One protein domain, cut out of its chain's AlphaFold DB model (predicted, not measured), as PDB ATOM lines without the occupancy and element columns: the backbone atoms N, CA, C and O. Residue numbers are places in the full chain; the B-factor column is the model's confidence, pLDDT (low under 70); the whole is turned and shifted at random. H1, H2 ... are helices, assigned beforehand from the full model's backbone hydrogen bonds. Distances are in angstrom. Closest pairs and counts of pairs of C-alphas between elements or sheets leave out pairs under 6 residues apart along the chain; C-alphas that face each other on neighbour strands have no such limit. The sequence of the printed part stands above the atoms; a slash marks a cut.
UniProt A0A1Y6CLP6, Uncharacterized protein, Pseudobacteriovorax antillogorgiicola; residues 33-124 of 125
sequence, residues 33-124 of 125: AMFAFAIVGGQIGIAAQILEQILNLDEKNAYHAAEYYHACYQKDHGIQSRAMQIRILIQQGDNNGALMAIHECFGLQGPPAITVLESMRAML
ATOM      1  N   ALA A  33       7.123 -37.059  19.642       90.81
ATOM      2  CA  ALA A  33       7.247 -38.401  19.073       90.81
ATOM      3  C   ALA A  33       7.814 -39.380  20.111       90.81
ATOM      4  O   ALA A  33       7.278 -40.471  20.287       90.81
ATOM      5  N   MET A  34       8.835 -38.961  20.865       93.69
ATOM      6  CA  MET A  34       9.366 -39.742  21.985       93.69
ATOM      7  C   MET A  34       8.307 -39.983  23.064       93.69
ATOM      8  O   MET A  34       8.209 -41.097  23.573       93.69
ATOM      9  N   PHE A  35       7.483 -38.974  23.379       94.50
ATOM     10  CA  PHE A  35       6.352 -39.139  24.298       94.50
ATOM     11  C   PHE A  35       5.382 -40.210  23.791       94.50
ATOM     12  O   PHE A  35       5.044 -41.132  24.532       94.50
ATOM     13  N   ALA A  36       4.980 -40.141  22.518       92.06
ATOM     14  CA  ALA A  36       4.082 -41.122  21.921       92.06
ATOM     15  C   ALA A  36       4.669 -42.543  21.976       92.06
ATOM     16  O   ALA A  36       3.969 -43.471  22.378       92.06
ATOM     17  N   PHE A  37       5.958 -42.718  21.660       94.12
ATOM     18  CA  PHE A  37       6.633 -44.014  21.789       94.12
ATOM     19  C   PHE A  37       6.650 -44.525  23.235       94.12
ATOM     20  O   PHE A  37       6.367 -45.702  23.464       94.12
ATOM     21  N   ALA A  38       6.924 -43.657  24.212       94.81
ATOM     22  CA  ALA A  38       6.911 -44.024  25.626       94.81
ATOM     23  C   ALA A  38       5.507 -44.440  26.101       94.81
ATOM     24  O   ALA A  38       5.374 -45.446  26.794       94.81
ATOM     25  N   ILE A  39       4.455 -43.729  25.675       95.56
ATOM     26  CA  ILE A  39       3.057 -44.084  25.962       95.56
ATOM     27  C   ILE A  39       2.694 -45.438  25.345       95.56
ATOM     28  O   ILE A  39       2.163 -46.298  26.042       95.56
ATOM     29  N   VAL A  40       3.013 -45.662  24.066       93.31
ATOM     30  CA  VAL A  40       2.738 -46.940  23.384       93.31
ATOM     31  C   VAL A  40       3.477 -48.100  24.060       93.31
ATOM     32  O   VAL A  40       2.922 -49.185  24.198       93.31
ATOM     33  N   GLY A  41       4.706 -47.863  24.523       92.62
ATOM     34  CA  GLY A  41       5.507 -48.837  25.262       92.62
ATOM     35  C   GLY A  41       5.116 -49.022  26.734       92.62
ATOM     36  O   GLY A  41       5.777 -49.795  27.425       92.62
ATOM     37  N   GLY A  42       4.101 -48.310  27.240       94.38
ATOM     38  CA  GLY A  42       3.688 -48.359  28.650       94.38
ATOM     39  C   GLY A  42       4.710 -47.768  29.634       94.38
ATOM     40  O   GLY A  42       4.645 -48.026  30.836       94.38
ATOM     41  N   GLN A  43       5.669 -46.977  29.151       96.56
ATOM     42  CA  GLN A  43       6.772 -46.410  29.929       96.56
ATOM     43  C   GLN A  43       6.375 -45.054  30.537       96.56
ATOM     44  O   GLN A  43       6.900 -44.008  30.154       96.56
ATOM     45  N   ILE A  44       5.443 -45.061  31.498       96.12
ATOM     46  CA  ILE A  44       4.843 -43.835  32.071       96.12
ATOM     47  C   ILE A  44       5.899 -42.897  32.679       96.12
ATOM     48  O   ILE A  44       5.840 -41.694  32.451       96.12
ATOM     49  N   GLY A  45       6.899 -43.427  33.393       95.25
ATOM     50  CA  GLY A  45       7.961 -42.601  33.988       95.25
ATOM     51  C   GLY A  45       8.800 -41.853  32.946       95.25
ATOM     52  O   GLY A  45       9.094 -40.675  33.118       95.25
ATOM     53  N   ILE A  46       9.115 -42.502  31.822       95.62
ATOM     54  CA  ILE A  46       9.838 -41.862  30.711       95.62
ATOM     55  C   ILE A  46       8.934 -40.842  30.013       95.62
ATOM     56  O   ILE A  46       9.374 -39.737  29.705       95.62
ATOM     57  N   ALA A  47       7.655 -41.174  29.811       96.19
ATOM     58  CA  ALA A  47       6.677 -40.242  29.259       96.19
ATOM     59  C   ALA A  47       6.540 -38.977  30.131       96.19
ATOM     60  O   ALA A  47       6.529 -37.874  29.591       96.19
ATOM     61  N   ALA A  48       6.519 -39.119  31.459       97.31
ATOM     62  CA  ALA A  48       6.483 -38.004  32.403       97.31
ATOM     63  C   ALA A  48       7.727 -37.112  32.280       97.31
ATOM     64  O   ALA A  48       7.591 -35.913  32.067       97.31
ATOM     65  N   GLN A  49       8.930 -37.696  32.285       96.12
ATOM     66  CA  GLN A  49      10.179 -36.943  32.105       96.12
ATOM     67  C   GLN A  49      10.237 -36.180  30.781       96.12
ATOM     68  O   GLN A  49      10.857 -35.118  30.694       96.12
ATOM     69  N   ILE A  50       9.626 -36.726  29.730       95.62
ATOM     70  CA  ILE A  50       9.492 -36.028  28.454       95.62
ATOM     71  C   ILE A  50       8.549 -34.834  28.626       95.62
ATOM     72  O   ILE A  50       8.938 -33.729  28.259       95.62
ATOM     73  N   LEU A  51       7.365 -35.021  29.223       95.25
ATOM     74  CA  LEU A  51       6.407 -33.935  29.467       95.25
ATOM     75  C   LEU A  51       6.975 -32.812  30.346       95.25
ATOM     76  O   LEU A  51       6.717 -31.650  30.047       95.25
ATOM     77  N   GLU A  52       7.772 -33.120  31.371       95.88
ATOM     78  CA  GLU A  52       8.482 -32.107  32.172       95.88
ATOM     79  C   GLU A  52       9.338 -31.200  31.283       95.88
ATOM     80  O   GLU A  52       9.280 -29.975  31.384       95.88
ATOM     81  N   GLN A  53      10.102 -31.805  30.369       93.00
ATOM     82  CA  GLN A  53      11.027 -31.093  29.490       93.00
ATOM     83  C   GLN A  53      10.304 -30.284  28.412       93.00
ATOM     84  O   GLN A  53      10.691 -29.148  28.151       93.00
ATOM     85  N   ILE A  54       9.277 -30.856  27.774       92.88
ATOM     86  CA  ILE A  54       8.620 -30.205  26.633       92.88
ATOM     87  C   ILE A  54       7.504 -29.243  27.044       92.88
ATOM     88  O   ILE A  54       7.250 -28.284  26.329       92.88
ATOM     89  N   LEU A  55       6.830 -29.473  28.173       93.81
ATOM     90  CA  LEU A  55       5.682 -28.667  28.610       93.81
ATOM     91  C   LEU A  55       5.954 -27.850  29.878       93.81
ATOM     92  O   LEU A  55       5.023 -27.249  30.412       93.81
ATOM     93  N   ASN A  56       7.201 -27.842  30.362       93.38
ATOM     94  CA  ASN A  56       7.618 -27.123  31.567       93.38
ATOM     95  C   ASN A  56       6.720 -27.425  32.785       93.38
ATOM     96  O   ASN A  56       6.369 -26.544  33.572       93.38
ATOM     97  N   LEU A  57       6.292 -28.684  32.900       93.25
ATOM     98  CA  LEU A  57       5.505 -29.180  34.023       93.25
ATOM     99  C   LEU A  57       6.432 -29.592  35.168       93.25
ATOM    100  O   LEU A  57       7.514 -30.124  34.933       93.25
ATOM    101  N   ASP A  58       5.986 -29.403  36.411       95.12
ATOM    102  CA  ASP A  58       6.629 -30.064  37.546       95.12
ATOM    103  C   ASP A  58       6.416 -31.585  37.497       95.12
ATOM    104  O   ASP A  58       5.466 -32.078  36.882       95.12
ATOM    105  N   GLU A  59       7.286 -32.322  38.189       93.75
ATOM    106  CA  GLU A  59       7.303 -33.791  38.219       93.75
ATOM    107  C   GLU A  59       5.932 -34.398  38.542       93.75
ATOM    108  O   GLU A  59       5.475 -35.341  37.891       93.75
ATOM    109  N   LYS A  60       5.219 -33.826  39.520       95.75
ATOM    110  CA  LYS A  60       3.915 -34.337  39.951       95.75
ATOM    111  C   LYS A  60       2.875 -34.189  38.840       95.75
ATOM    112  O   LYS A  60       2.134 -35.134  38.563       95.75
ATOM    113  N   ASN A  61       2.794 -33.011  38.227       97.19
ATOM    114  CA  ASN A  61       1.836 -32.736  37.161       97.19
ATOM    115  C   ASN A  61       2.185 -33.482  35.869       97.19
ATOM    116  O   ASN A  61       1.280 -33.975  35.196       97.19
ATOM    117  N   ALA A  62       3.469 -33.624  35.545       96.75
ATOM    118  CA  ALA A  62       3.922 -34.387  34.390       96.75
ATOM    119  C   ALA A  62       3.610 -35.882  34.526       96.75
ATOM    120  O   ALA A  62       3.121 -36.500  33.577       96.75
ATOM    121  N   TYR A  63       3.823 -36.458  35.714       97.56
ATOM    122  CA  TYR A  63       3.482 -37.853  35.980       97.56
ATOM    123  C   TYR A  63       1.973 -38.097  35.887       97.56
ATOM    124  O   TYR A  63       1.542 -39.010  35.184       97.56
ATOM    125  N   HIS A  64       1.167 -37.246  36.535       97.44
ATOM    126  CA  HIS A  64      -0.297 -37.310  36.443       97.44
ATOM    127  C   HIS A  64      -0.778 -37.211  34.990       97.44
ATOM    128  O   HIS A  64      -1.605 -38.011  34.557       97.44
ATOM    129  N   ALA A  65      -0.215 -36.281  34.214       97.56
ATOM    130  CA  ALA A  65      -0.556 -36.103  32.808       97.56
ATOM    131  C   ALA A  65      -0.213 -37.331  31.954       97.56
ATOM    132  O   ALA A  65      -1.029 -37.758  31.137       97.56
ATOM    133  N   ALA A  66       0.967 -37.923  32.152       97.69
ATOM    134  CA  ALA A  66       1.389 -39.121  31.433       97.69
ATOM    135  C   ALA A  66       0.529 -40.345  31.793       97.69
ATOM    136  O   ALA A  66       0.127 -41.099  30.904       97.69
ATOM    137  N   GLU A  67       0.212 -40.531  33.077       97.75
ATOM    138  CA  GLU A  67      -0.651 -41.616  33.549       97.75
ATOM    139  C   GLU A  67      -2.074 -41.477  32.997       97.75
ATOM    140  O   GLU A  67      -2.627 -42.442  32.459       97.75
ATOM    141  N   TYR A  68      -2.643 -40.269  33.059       97.56
ATOM    142  CA  TYR A  68      -3.962 -39.972  32.506       97.56
ATOM    143  C   TYR A  68      -4.003 -40.231  30.997       97.56
ATOM    144  O   TYR A  68      -4.876 -40.956  30.512       97.56
ATOM    145  N   TYR A  69      -3.026 -39.699  30.259       97.00
ATOM    146  CA  TYR A  69      -2.935 -39.878  28.813       97.00
ATOM    147  C   TYR A  69      -2.835 -41.360  28.440       97.00
ATOM    148  O   TYR A  69      -3.557 -41.829  27.561       97.00
ATOM    149  N   HIS A  70      -1.987 -42.129  29.134       96.38
ATOM    150  CA  HIS A  70      -1.860 -43.568  28.913       96.38
ATOM    151  C   HIS A  70      -3.175 -44.306  29.201       96.38
ATOM    152  O   HIS A  70      -3.616 -45.119  28.388       96.38
ATOM    153  N   ALA A  71      -3.846 -44.003  30.316       95.62
ATOM    154  CA  ALA A  71      -5.124 -44.620  30.663       95.62
ATOM    155  C   ALA A  71      -6.219 -44.335  29.621       95.62
ATOM    156  O   ALA A  71      -7.041 -45.207  29.332       95.62
ATOM    157  N   CYS A  72      -6.232 -43.135  29.045       94.50
ATOM    158  CA  CYS A  72      -7.130 -42.789  27.950       94.50
ATOM    159  C   CYS A  72      -6.725 -43.472  26.638       94.50
ATOM    160  O   CYS A  72      -7.593 -44.021  25.966       94.50
ATOM    161  N   TYR A  73      -5.430 -43.536  26.317       94.12
ATOM    162  CA  TYR A  73      -4.911 -44.231  25.135       94.12
ATOM    163  C   TYR A  73      -5.278 -45.722  25.112       94.12
ATOM    164  O   TYR A  73      -5.629 -46.249  24.061       94.12
ATOM    165  N   GLN A  74      -5.253 -46.393  26.269       93.31
ATOM    166  CA  GLN A  74      -5.665 -47.798  26.397       93.31
ATOM    167  C   GLN A  74      -7.169 -48.017  26.143       93.31
ATOM    168  O   GLN A  74      -7.586 -49.133  25.845       93.31
ATOM    169  N   LYS A  75      -7.995 -46.972  26.283       92.62
ATOM    170  CA  LYS A  75      -9.447 -47.028  26.033       92.62
ATOM    171  C   LYS A  75      -9.803 -46.588  24.618       92.62
ATOM    172  O   LYS A  75     -10.702 -47.157  24.009       92.62
ATOM    173  N   ASP A  76      -9.129 -45.550  24.138       89.31
ATOM    174  CA  ASP A  76      -9.350 -44.929  22.844       89.31
ATOM    175  C   ASP A  76      -8.018 -44.430  22.270       89.31
ATOM    176  O   ASP A  76      -7.478 -43.396  22.675       89.31
ATOM    177  N   HIS A  77      -7.519 -45.142  21.260       85.81
ATOM    178  CA  HIS A  77      -6.319 -44.748  20.524       85.81
ATOM    179  C   HIS A  77      -6.484 -43.397  19.793       85.81
ATOM    180  O   HIS A  77      -5.488 -42.751  19.462       85.81
ATOM    181  N   GLY A  78      -7.720 -42.916  19.605       87.81
ATOM    182  CA  GLY A  78      -8.052 -41.598  19.064       87.81
ATOM    183  C   GLY A  78      -7.644 -40.413  19.948       87.81
ATOM    184  O   GLY A  78      -7.722 -39.267  19.512       87.81
ATOM    185  N   ILE A  79      -7.146 -40.630  21.169       89.69
ATOM    186  CA  ILE A  79      -6.571 -39.539  21.972       89.69
ATOM    187  C   ILE A  79      -5.382 -38.846  21.276       89.69
ATOM    188  O   ILE A  79      -5.146 -37.658  21.490       89.69
ATOM    189  N   GLN A  80      -4.659 -39.544  20.393       86.81
ATOM    190  CA  GLN A  80      -3.539 -38.958  19.649       86.81
ATOM    191  C   GLN A  80      -3.990 -37.866  18.674       86.81
ATOM    192  O   GLN A  80      -3.370 -36.803  18.611       86.81
ATOM    193  N   SER A  81      -5.093 -38.080  17.951       87.56
ATOM    194  CA  SER A  81      -5.638 -37.060  17.049       87.56
ATOM    195  C   SER A  81      -6.192 -35.868  17.831       87.56
ATOM    196  O   SER A  81      -5.997 -34.725  17.421       87.56
ATOM    197  N   ARG A  82      -6.787 -36.107  19.006       87.31
ATOM    198  CA  ARG A  82      -7.221 -35.039  19.922       87.31
ATOM    199  C   ARG A  82      -6.052 -34.226  20.476       87.31
ATOM    200  O   ARG A  82      -6.132 -33.004  20.514       87.31
ATOM    201  N   ALA A  83      -4.931 -34.866  20.800       87.94
ATOM    202  CA  ALA A  83      -3.721 -34.150  21.194       87.94
ATOM    203  C   ALA A  83      -3.193 -33.250  20.060       87.94
ATOM    204  O   ALA A  83      -2.770 -32.122  20.309       87.94
ATOM    205  N   MET A  84      -3.290 -33.700  18.803       88.50
ATOM    206  CA  MET A  84      -2.949 -32.876  17.636       88.50
ATOM    207  C   MET A  84      -3.913 -31.689  17.455       88.50
ATOM    208  O   MET A  84      -3.489 -30.615  17.029       88.50
ATOM    209  N   GLN A  85      -5.188 -31.838  17.830       92.50
ATOM    210  CA  GLN A  85      -6.180 -30.760  17.770       92.50
ATOM    211  C   GLN A  85      -5.805 -29.564  18.660       92.50
ATOM    212  O   GLN A  85      -6.099 -28.427  18.293       92.50
ATOM    213  N   ILE A  86      -5.097 -29.787  19.774       94.31
ATOM    214  CA  ILE A  86      -4.607 -28.708  20.651       94.31
ATOM    215  C   ILE A  86      -3.764 -27.706  19.851       94.31
ATOM    216  O   ILE A  86      -3.959 -26.498  19.970       94.31
ATOM    217  N   ARG A  87      -2.879 -28.196  18.972       92.44
ATOM    218  CA  ARG A  87      -2.053 -27.344  18.103       92.44
ATOM    219  C   ARG A  87      -2.907 -26.445  17.210       92.44
ATOM    220  O   ARG A  87      -2.617 -25.258  17.094       92.44
ATOM    221  N   ILE A  88      -3.948 -27.004  16.594       94.50
ATOM    222  CA  ILE A  88      -4.849 -26.269  15.693       94.50
ATOM    223  C   ILE A  88      -5.577 -25.165  16.464       94.50
ATOM    224  O   ILE A  88      -5.610 -24.023  16.011       94.50
ATOM    225  N   LEU A  89      -6.100 -25.487  17.648       96.56
ATOM    226  CA  LEU A  89      -6.820 -24.542  18.505       96.56
ATOM    227  C   LEU A  89      -5.920 -23.376  18.940       96.56
ATOM    228  O   LEU A  89      -6.329 -22.219  18.860       96.56
ATOM    229  N   ILE A  90      -4.664 -23.659  19.303       95.69
ATOM    230  CA  ILE A  90      -3.677 -22.624  19.645       95.69
ATOM    231  C   ILE A  90      -3.402 -21.705  18.452       95.69
ATOM    232  O   ILE A  90      -3.423 -20.486  18.604       95.69
ATOM    233  N   GLN A  91      -3.178 -22.267  17.259       94.38
ATOM    234  CA  GLN A  91      -2.918 -21.480  16.046       94.38
ATOM    235  C   GLN A  91      -4.119 -20.617  15.629       94.38
ATOM    236  O   GLN A  91      -3.934 -19.552  15.047       94.38
ATOM    237  N   GLN A  92      -5.339 -21.053  15.945       95.94
ATOM    238  CA  GLN A  92      -6.572 -20.295  15.718       95.94
ATOM    239  C   GLN A  92      -6.834 -19.223  16.789       95.94
ATOM    240  O   GLN A  92      -7.754 -18.423  16.636       95.94
ATOM    241  N   GLY A  93      -6.049 -19.197  17.870       95.50
ATOM    242  CA  GLY A  93      -6.270 -18.310  19.012       95.50
ATOM    243  C   GLY A  93      -7.424 -18.738  19.926       95.50
ATOM    244  O   GLY A  93      -7.792 -17.981  20.826       95.50
ATOM    245  N   ASP A  94      -7.982 -19.939  19.743       97.12
ATOM    246  CA  ASP A  94      -9.023 -20.492  20.614       97.12
ATOM    247  C   ASP A  94      -8.406 -21.094  21.883       97.12
ATOM    248  O   ASP A  94      -8.240 -22.307  22.041       97.12
ATOM    249  N   ASN A  95      -8.046 -20.210  22.815       95.75
ATOM    250  CA  ASN A  95      -7.437 -20.595  24.086       95.75
ATOM    251  C   ASN A  95      -8.369 -21.469  24.939       95.75
ATOM    252  O   ASN A  95      -7.898 -22.372  25.627       95.75
ATOM    253  N   ASN A  96      -9.679 -21.214  24.909       96.75
ATOM    254  CA  ASN A  96     -10.641 -21.965  25.716       96.75
ATOM    255  C   ASN A  96     -10.784 -23.392  25.189       96.75
ATOM    256  O   ASN A  96     -10.693 -24.339  25.970       96.75
ATOM    257  N   GLY A  97     -10.928 -23.548  23.870       97.25
ATOM    258  CA  GLY A  97     -10.917 -24.855  23.224       97.25
ATOM    259  C   GLY A  97      -9.611 -25.599  23.493       97.25
ATOM    260  O   GLY A  97      -9.636 -26.775  23.854       97.25
ATOM    261  N   ALA A  98      -8.463 -24.919  23.392       97.00
ATOM    262  CA  ALA A  98      -7.166 -25.525  23.677       97.00
ATOM    263  C   ALA A  98      -7.055 -26.011  25.134       97.00
ATOM    264  O   ALA A  98      -6.612 -27.133  25.366       97.00
ATOM    265  N   LEU A  99      -7.509 -25.221  26.115       97.25
ATOM    266  CA  LEU A  99      -7.525 -25.621  27.528       97.25
ATOM    267  C   LEU A  99      -8.461 -26.807  27.788       97.25
ATOM    268  O   LEU A  99      -8.100 -27.707  28.547       97.25
ATOM    269  N   MET A 100      -9.632 -26.843  27.145       96.81
ATOM    270  CA  MET A 100     -10.530 -27.998  27.216       96.81
ATOM    271  C   MET A 100      -9.866 -29.251  26.638       96.81
ATOM    272  O   MET A 100      -9.862 -30.294  27.285       96.81
ATOM    273  N   ALA A 101      -9.224 -29.144  25.475       95.94
ATOM    274  CA  ALA A 101      -8.521 -30.262  24.856       95.94
ATOM    275  C   ALA A 101      -7.312 -30.735  25.690       95.94
ATOM    276  O   ALA A 101      -7.073 -31.939  25.801       95.94
ATOM    277  N   ILE A 102      -6.584 -29.818  26.340       96.81
ATOM    278  CA  ILE A 102      -5.525 -30.151  27.309       96.81
ATOM    279  C   ILE A 102      -6.111 -30.930  28.489       96.81
ATOM    280  O   ILE A 102      -5.539 -31.943  28.896       96.81
ATOM    281  N   HIS A 103      -7.259 -30.505  29.018       96.62
ATOM    282  CA  HIS A 103      -7.933 -31.229  30.088       96.62
ATOM    283  C   HIS A 103      -8.346 -32.642  29.654       96.62
ATOM    284  O   HIS A 103      -8.079 -33.607  30.366       96.62
ATOM    285  N   GLU A 104      -8.937 -32.783  28.471       95.00
ATOM    286  CA  GLU A 104      -9.390 -34.074  27.946       95.00
ATOM    287  C   GLU A 104      -8.247 -35.037  27.614       95.00
ATOM    288  O   GLU A 104      -8.423 -36.252  27.713       95.00
ATOM    289  N   CYS A 105      -7.084 -34.523  27.204       95.31
ATOM    290  CA  CYS A 105      -5.941 -35.359  26.835       95.31
ATOM    291  C   CYS A 105      -5.036 -35.677  28.030       95.31
ATOM    292  O   CYS A 105      -4.541 -36.794  28.146       95.31
ATOM    293  N   PHE A 106      -4.808 -34.708  28.916       96.31
ATOM    294  CA  PHE A 106      -3.799 -34.799  29.977       96.31
ATOM    295  C   PHE A 106      -4.391 -34.745  31.388       96.31
ATOM    296  O   PHE A 106      -3.658 -34.842  32.366       96.31
ATOM    297  N   GLY A 107      -5.704 -34.559  31.539       96.44
ATOM    298  CA  GLY A 107      -6.345 -34.479  32.852       96.44
ATOM    299  C   GLY A 107      -5.908 -33.264  33.675       96.44
ATOM    300  O   GLY A 107      -6.106 -33.251  34.891       96.44
ATOM    301  N   LEU A 108      -5.304 -32.255  33.039       96.94
ATOM    302  CA  LEU A 108      -4.799 -31.044  33.689       96.94
ATOM    303  C   LEU A 108      -5.875 -29.960  33.737       96.94
ATOM    304  O   LEU A 108      -6.733 -29.880  32.861       96.94
ATOM    305  N   GLN A 109      -5.833 -29.123  34.770       95.62
ATOM    306  CA  GLN A 109      -6.758 -28.006  34.979       95.62
ATOM    307  C   GLN A 109      -6.031 -26.851  35.672       95.62
ATOM    308  O   GLN A 109      -5.015 -27.073  36.326       95.62
ATOM    309  N   GLY A 110      -6.570 -25.632  35.582       95.62
ATOM    310  CA  GLY A 110      -6.034 -24.482  36.313       95.62
ATOM    311  C   GLY A 110      -4.594 -24.132  35.901       95.62
ATOM    312  O   GLY A 110      -4.285 -24.190  34.709       95.62
ATOM    313  N   PRO A 111      -3.703 -23.774  36.848       96.38
ATOM    314  CA  PRO A 111      -2.357 -23.301  36.517       96.38
ATOM    315  C   PRO A 111      -1.520 -24.275  35.663       96.38
ATOM    316  O   PRO A 111      -0.981 -23.819  34.658       96.38
ATOM    317  N   PRO A 112      -1.461 -25.596  35.941       96.19
ATOM    318  CA  PRO A 112      -0.743 -26.539  35.076       96.19
ATOM    319  C   PRO A 112      -1.235 -26.565  33.623       96.19
ATOM    320  O   PRO A 112      -0.426 -26.660  32.706       96.19
ATOM    321  N   ALA A 113      -2.548 -26.444  33.388       96.94
ATOM    322  CA  ALA A 113      -3.091 -26.406  32.027       96.94
ATOM    323  C   ALA A 113      -2.689 -25.121  31.284       96.94
ATOM    324  O   ALA A 113      -2.406 -25.165  30.088       96.94
ATOM    325  N   ILE A 114      -2.608 -23.993  31.998       97.06
ATOM    326  CA  ILE A 114      -2.117 -22.723  31.448       97.06
ATOM    327  C   ILE A 114      -0.629 -22.841  31.091       97.06
ATOM    328  O   ILE A 114      -0.235 -22.422  30.007       97.06
ATOM    329  N   THR A 115       0.189 -23.468  31.944       96.56
ATOM    330  CA  THR A 115       1.614 -23.711  31.654       96.56
ATOM    331  C   THR A 115       1.804 -24.528  30.377       96.56
ATOM    332  O   THR A 115       2.639 -24.181  29.540       96.56
ATOM    333  N   VAL A 116       1.002 -25.580  30.192       96.06
ATOM    334  CA  VAL A 116       1.010 -26.387  28.962       96.06
ATOM    335  C   VAL A 116       0.615 -25.543  27.756       96.06
ATOM    336  O   VAL A 116       1.317 -25.575  26.748       96.06
ATOM    337  N   LEU A 117      -0.475 -24.774  27.857       96.38
ATOM    338  CA  LEU A 117      -0.949 -23.914  26.773       96.38
ATOM    339  C   LEU A 117       0.145 -22.948  26.309       96.38
ATOM    340  O   LEU A 117       0.426 -22.871  25.116       96.38
ATOM    341  N   GLU A 118       0.776 -22.240  27.244       95.69
ATOM    342  CA  GLU A 118       1.812 -21.257  26.930       95.69
ATOM    343  C   GLU A 118       3.093 -21.917  26.405       95.69
ATOM    344  O   GLU A 118       3.690 -21.415  25.455       95.69
ATOM    345  N   SER A 119       3.470 -23.090  26.927       94.50
ATOM    346  CA  SER A 119       4.607 -23.860  26.398       94.50
ATOM    347  C   SER A 119       4.357 -24.313  24.956       94.50
ATOM    348  O   SER A 119       5.213 -24.155  24.089       94.50
ATOM    349  N   MET A 120       3.156 -24.822  24.662       93.94
ATOM    350  CA  MET A 120       2.760 -25.209  23.303       93.94
ATOM    351  C   MET A 120       2.656 -24.004  22.368       93.94
ATOM    352  O   MET A 120       3.074 -24.098  21.218       93.94
ATOM    353  N   ARG A 121       2.163 -22.860  22.850       93.94
ATOM    354  CA  ARG A 121       2.137 -21.600  22.095       93.94
ATOM    355  C   ARG A 121       3.547 -21.141  21.725       93.94
ATOM    356  O   ARG A 121       3.787 -20.811  20.566       93.94
ATOM    357  N   ALA A 122       4.480 -21.175  22.676       91.94
ATOM    358  CA  ALA A 122       5.871 -20.795  22.448       91.94
ATOM    359  C   ALA A 122       6.567 -21.691  21.408       91.94
ATOM    360  O   ALA A 122       7.358 -21.196  20.618       91.94
ATOM    361  N   MET A 123       6.233 -22.986  21.356       88.62
ATOM    362  CA  MET A 123       6.759 -23.918  20.344       88.62
ATOM    363  C   MET A 123       6.199 -23.699  18.927       88.62
ATOM    364  O   MET A 123       6.750 -24.231  17.965       88.62
ATOM    365  N   LEU A 124       5.067 -23.001  18.798       85.75
ATOM    366  CA  LEU A 124       4.362 -22.780  17.528       85.75
ATOM    367  C   LEU A 124       4.564 -21.376  16.950       85.75
ATOM    368  O   LEU A 124       4.087 -21.125  15.841       85.75
TER     369      LEU A 124
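Overview. This is residues 33 to 124 of the 125 residues of an uncharacterized protein of Pseudobacteriovorax antillogorgiicola (UniProt A0A1Y6CLP6). Helix H3, the longest, crosses the helical hairpin of H1 and H2, and H6 crosses a second hairpin, H4 and H5. The halves meet where residues 105 to 106 of H5 reach H3 and residues 54 to 55 of H2 reach H6. You have 92 printed residues with six named helices, H1 to H6 in chain order, and no named strand; the class is all helix. The whole is compact and rounded, with a radius of gyration of the C-alphas of 11.9 A and spans of 33 by 26 by 21 A.

Arrangement. Start at the hub, H3, residues 59 to 73. H2, residues 44 to 55, touches it at a steep tilt of 65 degrees, closest at the C-alphas of Ala 48 and Tyr 63, 4.7 A apart. H1, residues 33 to 40, forms a hairpin with H2, closest C-alphas Phe 35 and Ala 47, 5.1 A. H5, residues 95 to 106, touches H3 about perpendicular at 79 degrees, closest C-alphas Phe 106 and Ala 65, 4.5 A. H4, residues 79 to 91, forms a hairpin with H5, closest C-alphas Ile 86 and Ala 98, 5.1 A, and touches H3 only at the corner, closest C-alphas Tyr 73 and Ile 79, 5.9 A. H6, residues 111 to 124, touches H5, only just about perpendicular at 72 degrees, closest C-alphas Leu 99 and Ala 113, 6.4 A. Every O i to N i+4 pair is within hydrogen-bond range in H1, H2, H3, H5 and H6, and 7 of 9 in H4.

Along the chain. Find C-alpha 59 at (7.303, -33.791, 38.219); H3 runs 20.7 A from there. H6 runs 20.1 A to C-alpha 124 at (4.362, -22.780, 17.528), and H4 19.4 A.

Size, cuts and confidence. The farthest C-alphas, Gly 41 and Gly 93, are 33.3 A apart. The printed part has no cut, its five links are tight, and no printed residue is under 70 in pLDDT.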